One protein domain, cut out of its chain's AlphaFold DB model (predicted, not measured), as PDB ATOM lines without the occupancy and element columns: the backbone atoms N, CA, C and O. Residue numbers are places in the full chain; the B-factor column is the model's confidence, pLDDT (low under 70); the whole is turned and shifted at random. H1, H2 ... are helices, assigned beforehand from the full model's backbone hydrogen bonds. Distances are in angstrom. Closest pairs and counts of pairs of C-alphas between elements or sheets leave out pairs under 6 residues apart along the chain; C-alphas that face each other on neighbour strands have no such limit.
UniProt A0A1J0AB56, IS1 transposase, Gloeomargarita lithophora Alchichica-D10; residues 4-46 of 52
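What this domain is: This is residues 4 to 46 of the 52 residues of the protein "IS1 transposase" of Gloeomargarita lithophora Alchichica-D10 (UniProt A0A1J0AB56). The longest helix, H2, makes one arm of an open, flat V; a loop, residues 20 to 28, makes the bend, and H1 is the other arm. The arms spread from the loop, and the space between them is empty. The printed part has 43 residues with two named helices, H1 then H2, and no named strand; its class is all helix. It is loose, with a radius of gyration of the C-alphas of 12.4 A, and spans 31 by 26 by 9 A.

Where its parts are: Find C-alpha 29 at (70.535, 194.844, 32.320); from there H2, residues 29 to 45, runs 24.1 A to C-alpha 45 at (71.346, 170.828, 30.347). Then go to C-alpha 4 at (88.995, 179.757, 17.664), where H1, residues 4 to 19, begins its 22.6 A.

How they stand to each other: H2 and H1 are apart, with no C-alpha of the one within 8 A of the other. Residues 33 to 46, of which 33 to 45 belong to H2, stand free, and so do residues 4 to 16 of H1. In H1 and H2 every O i to N i+4 pair is within hydrogen-bond range.

The domain as a whole: The C-alphas farthest apart, those of Leu 23 and Phe 45, are 33.5 A apart. The printed part has no cut, and the link from H1 to H2 is short, with 9 residues. Look at residues 20 to 28 for pLDDT under 70; the mean of the printed part is 77.1.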
ATOM      1  N   VAL A   4      89.023 179.433  16.231       86.50
ATOM      2  CA  VAL A   4      88.995 179.757  17.664       86.50
ATOM      3  C   VAL A   4      89.270 181.242  17.922       86.50
ATOM      4  O   VAL A   4      88.573 181.875  18.712       86.50
ATOM      5  N   GLU A   5      90.246 181.836  17.235       87.31
ATOM      6  CA  GLU A   5      90.585 183.258  17.390       87.31
ATOM      7  C   GLU A   5      89.485 184.181  16.854       87.31
ATOM      8  O   GLU A   5      89.207 185.226  17.448       87.31
ATOM      9  N   SER A   6      88.831 183.780  15.759       85.44
ATOM     10  CA  SER A   6      87.705 184.521  15.183       85.44
ATOM     11  C   SER A   6      86.511 184.560  16.143       85.44
ATOM     12  O   SER A   6      85.978 185.636  16.433       85.44
ATOM     13  N   GLU A   7      86.157 183.414  16.729       87.06
ATOM     14  CA  GLU A   7      85.064 183.317  17.700       87.06
ATOM     15  C   GLU A   7      85.379 184.080  18.996       87.06
ATOM     16  O   GLU A   7      84.542 184.829  19.505       87.06
ATOM     17  N   ASN A   8      86.621 183.998  19.484       84.75
ATOM     18  CA  ASN A   8      87.077 184.783  20.633       84.75
ATOM     19  C   ASN A   8      87.014 186.296  20.369       84.75
ATOM     20  O   ASN A   8      86.641 187.068  21.255       84.75
ATOM     21  N   THR A   9      87.347 186.735  19.154       88.75
ATOM     22  CA  THR A   9      87.251 188.147  18.755       88.75
ATOM     23  C   THR A   9      85.793 188.609  18.720       88.75
ATOM     24  O   THR A   9      85.468 189.676  19.250       88.75
ATOM     25  N   ARG A  10      84.886 187.781  18.185       84.06
ATOM     26  CA  ARG A  10      83.434 188.028  18.208       84.06
ATOM     27  C   ARG A  10      82.887 188.152  19.628       84.06
ATOM     28  O   ARG A  10      82.153 189.098  19.911       84.06
ATOM     29  N   LEU A  11      83.281 187.253  20.530       81.88
ATOM     30  CA  LEU A  11      82.899 187.308  21.945       81.88
ATOM     31  C   LEU A  11      83.314 188.631  22.595       81.88
ATOM     32  O   LEU A  11      82.479 189.314  23.190       81.88
ATOM     33  N   ARG A  12      84.577 189.042  22.429       82.25
ATOM     34  CA  ARG A  12      85.076 190.319  22.970       82.25
ATOM     35  C   ARG A  12      84.312 191.518  22.412       82.25
ATOM     36  O   ARG A  12      83.991 192.436  23.163       82.25
ATOM     37  N   HIS A  13      83.978 191.498  21.124       84.62
ATOM     38  CA  HIS A  13      83.187 192.552  20.494       84.62
ATOM     39  C   HIS A  13      81.777 192.662  21.099       84.62
ATOM     40  O   HIS A  13      81.321 193.769  21.400       84.62
ATOM     41  N   TYR A  14      81.089 191.539  21.336       79.06
ATOM     42  CA  TYR A  14      79.784 191.555  22.002       79.06
ATOM     43  C   TYR A  14      79.877 192.059  23.444       79.06
ATOM     44  O   TYR A  14      79.086 192.916  23.834       79.06
ATOM     45  N   LEU A  15      80.881 191.620  24.209       75.94
ATOM     46  CA  LEU A  15      81.118 192.109  25.571       75.94
ATOM     47  C   LEU A  15      81.379 193.623  25.604       75.94
ATOM     48  O   LEU A  15      80.807 194.330  26.432       75.94
ATOM     49  N   ALA A  16      82.168 194.151  24.665       81.50
ATOM     50  CA  ALA A  16      82.414 195.588  24.549       81.50
ATOM     51  C   ALA A  16      81.138 196.381  24.212       81.50
ATOM     52  O   ALA A  16      80.959 197.496  24.705       81.50
ATOM     53  N   ARG A  17      80.231 195.815  23.401       76.31
ATOM     54  CA  ARG A  17      78.915 196.416  23.115       76.31
ATOM     55  C   ARG A  17      78.010 196.434  24.342       76.31
ATOM     56  O   ARG A  17      77.329 197.428  24.544       76.31
ATOM     57  N   LEU A  18      78.034 195.382  25.161       70.44
ATOM     58  CA  LEU A  18      77.293 195.329  26.426       70.44
ATOM     59  C   LEU A  18      77.848 196.314  27.466       70.44
ATOM     60  O   LEU A  18      77.087 196.891  28.239       70.44
ATOM     61  N   HIS A  19      79.167 196.525  27.472       70.94
ATOM     62  CA  HIS A  19      79.829 197.466  28.375       70.94
ATOM     63  C   HIS A  19      79.470 198.929  28.073       70.94
ATOM     64  O   HIS A  19      79.295 199.737  28.987       70.94
ATOM     65  N   ARG A  20      79.319 199.285  26.791       68.75
ATOM     66  CA  ARG A  20      78.783 200.593  26.404       68.75
ATOM     67  C   ARG A  20      77.293 200.602  26.743       68.75
ATOM     68  O   ARG A  20      76.488 200.132  25.950       68.75
ATOM     69  N   LYS A  21      76.927 201.124  27.921       59.41
ATOM     70  CA  LYS A  21      75.536 201.393  28.328       59.41
ATOM     71  C   LYS A  21      74.880 202.374  27.345       59.41
ATOM     72  O   LYS A  21      74.757 203.561  27.624       59.41
ATOM     73  N   THR A  22      74.489 201.901  26.170       62.53
ATOM     74  CA  THR A  22      73.633 202.654  25.262       62.53
ATOM     75  C   THR A  22      72.231 202.702  25.865       62.53
ATOM     76  O   THR A  22      71.801 201.772  26.555       62.53
ATOM     77  N   LEU A  23      71.511 203.796  25.611       52.91
ATOM     78  CA  LEU A  23      70.163 204.074  26.127       52.91
ATOM     79  C   LEU A  23      69.147 202.923  25.945       52.91
ATOM     80  O   LEU A  23      68.147 202.883  26.658       52.91
ATOM     81  N   CYS A  24      69.386 201.977  25.025       53.22
ATOM     82  CA  CYS A  24      68.508 200.826  24.801       53.22
ATOM     83  C   CYS A  24      68.747 199.641  25.757       53.22
ATOM     84  O   CYS A  24      67.802 198.908  26.038       53.22
ATOM     85  N   TYR A  25      69.958 199.462  26.304       50.88
ATOM     86  CA  TYR A  25      70.271 198.366  27.239       50.88
ATOM     87  C   TYR A  25      70.276 198.797  28.707       50.88
ATOM     88  O   TYR A  25      70.110 197.955  29.591       50.88
ATOM     89  N   SER A  26      70.389 200.099  28.992       51.34
ATOM     90  CA  SER A  26      70.206 200.630  30.350       51.34
ATOM     91  C   SER A  26      68.815 200.322  30.921       51.34
ATOM     92  O   SER A  26      68.687 200.175  32.133       51.34
ATOM     93  N   LYS A  27      67.796 200.128  30.067       53.81
ATOM     94  CA  LYS A  27      66.442 199.714  30.473       53.81
ATOM     95  C   LYS A  27      66.331 198.258  30.942       53.81
ATOM     96  O   LYS A  27      65.307 197.903  31.519       53.81
ATOM     97  N   SER A  28      67.315 197.389  30.678       69.19
ATOM     98  CA  SER A  28      67.132 195.959  30.955       69.19
ATOM     99  C   SER A  28      68.417 195.136  31.081       69.19
ATOM    100  O   SER A  28      68.512 194.013  30.591       69.19
ATOM    101  N   VAL A  29      69.405 195.655  31.816       73.56
ATOM    102  CA  VAL A  29      70.535 194.844  32.320       73.56
ATOM    103  C   VAL A  29      70.024 193.567  33.001       73.56
ATOM    104  O   VAL A  29      70.636 192.508  32.888       73.56
ATOM    105  N   GLU A  30      68.869 193.655  33.659       74.81
ATOM    106  CA  GLU A  30      68.216 192.514  34.284       74.81
ATOM    107  C   GLU A  30      67.746 191.473  33.256       74.81
ATOM    108  O   GLU A  30      68.081 190.299  33.399       74.81
ATOM    109  N   MET A  31      67.090 191.873  32.159       73.62
ATOM    110  CA  MET A  31      66.730 190.941  31.078       73.62
ATOM    111  C   MET A  31      67.964 190.339  30.406       73.62
ATOM    112  O   MET A  31      67.962 189.160  30.069       73.62
ATOM    113  N   LEU A  32      69.053 191.100  30.266       77.81
ATOM    114  CA  LEU A  32      70.314 190.570  29.746       77.81
ATOM    115  C   LEU A  32      70.890 189.470  30.654       77.81
ATOM    116  O   LEU A  32      71.312 188.428  30.152       77.81
ATOM    117  N   LYS A  33      70.879 189.663  31.980       79.69
ATOM    118  CA  LYS A  33      71.295 188.622  32.936       79.69
ATOM    119  C   LYS A  33      70.420 187.373  32.820       79.69
ATOM    120  O   LYS A  33      70.959 186.267  32.841       79.69
ATOM    121  N   HIS A  34      69.104 187.539  32.678       81.50
ATOM    122  CA  HIS A  34      68.170 186.425  32.493       81.50
ATOM    123  C   HIS A  34      68.449 185.673  31.185       81.50
ATOM    124  O   HIS A  34      68.589 184.450  31.208       81.50
ATOM    125  N   SER A  35      68.644 186.386  30.074       80.38
ATOM    126  CA  SER A  35      68.995 185.797  28.778       80.38
ATOM    127  C   SER A  35      70.316 185.027  28.826       80.38
ATOM    128  O   SER A  35      70.387 183.901  28.343       80.38
ATOM    129  N   ILE A  36      71.358 185.579  29.459       83.19
ATOM    130  CA  ILE A  36      72.648 184.885  29.617       83.19
ATOM    131  C   ILE A  36      72.491 183.640  30.503       83.19
ATOM    132  O   ILE A  36      73.015 182.580  30.161       83.19
ATOM    133  N   ARG A  37      71.740 183.726  31.610       84.81
ATOM    134  CA  ARG A  37      71.443 182.565  32.467       84.81
ATOM    135  C   ARG A  37      70.713 181.460  31.708       84.81
ATOM    136  O   ARG A  37      71.082 180.299  31.863       84.81
ATOM    137  N   LEU A  38      69.730 181.806  30.876       84.62
ATOM    138  CA  LEU A  38      69.008 180.848  30.034       84.62
ATOM    139  C   LEU A  38      69.939 180.156  29.038       84.62
ATOM    140  O   LEU A  38      69.891 178.935  28.913       84.62
ATOM    141  N   VAL A  39      70.827 180.909  28.382       84.69
ATOM    142  CA  VAL A  39      71.816 180.340  27.456       84.69
ATOM    143  C   VAL A  39      72.770 179.394  28.185       84.69
ATOM    144  O   VAL A  39      72.990 178.283  27.717       84.69
ATOM    145  N   ILE A  40      73.298 179.775  29.353       87.06
ATOM    146  CA  ILE A  40      74.176 178.903  30.154       87.06
ATOM    147  C   ILE A  40      73.437 177.632  30.589       87.06
ATOM    148  O   ILE A  40      73.991 176.536  30.502       87.06
ATOM    149  N   HIS A  41      72.183 177.758  31.029       87.12
ATOM    150  CA  HIS A  41      71.355 176.615  31.400       87.12
ATOM    151  C   HIS A  41      71.127 175.680  30.208       87.12
ATOM    152  O   HIS A  41      71.315 174.472  30.326       87.12
ATOM    153  N   TYR A  42      70.793 176.228  29.040       85.12
ATOM    154  CA  TYR A  42      70.643 175.452  27.814       85.12
ATOM    155  C   TYR A  42      71.942 174.748  27.414       85.12
ATOM    156  O   TYR A  42      71.922 173.564  27.112       85.12
ATOM    157  N   LEU A  43      73.087 175.428  27.473       86.81
ATOM    158  CA  LEU A  43      74.374 174.812  27.145       86.81
ATOM    159  C   LEU A  43      74.743 173.674  28.109       86.81
ATOM    160  O   LEU A  43      75.348 172.694  27.686       86.81
ATOM    161  N   LYS A  44      74.365 173.783  29.389       86.94
ATOM    162  CA  LYS A  44      74.664 172.770  30.410       86.94
ATOM    163  C   LYS A  44      73.698 171.582  30.393       86.94
ATOM    164  O   LYS A  44      74.127 170.455  30.614       86.94
ATOM    165  N   PHE A  45      72.408 171.829  30.174       89.38
ATOM    166  CA  PHE A  45      71.346 170.828  30.347       89.38
ATOM    167  C   PHE A  45      70.625 170.450  29.047       89.38
ATOM    168  O   PHE A  45      69.784 169.555  29.066       89.38
ATOM    169  N   GLN A  46      70.900 171.150  27.941       84.69
ATOM    170  CA  GLN A  46      70.183 171.061  26.658       84.69
ATOM    171  C   GLN A  46      68.656 171.190  26.777       84.69
ATOM    172  O   GLN A  46      67.903 170.730  25.925       84.69
TER     173      GLN A  46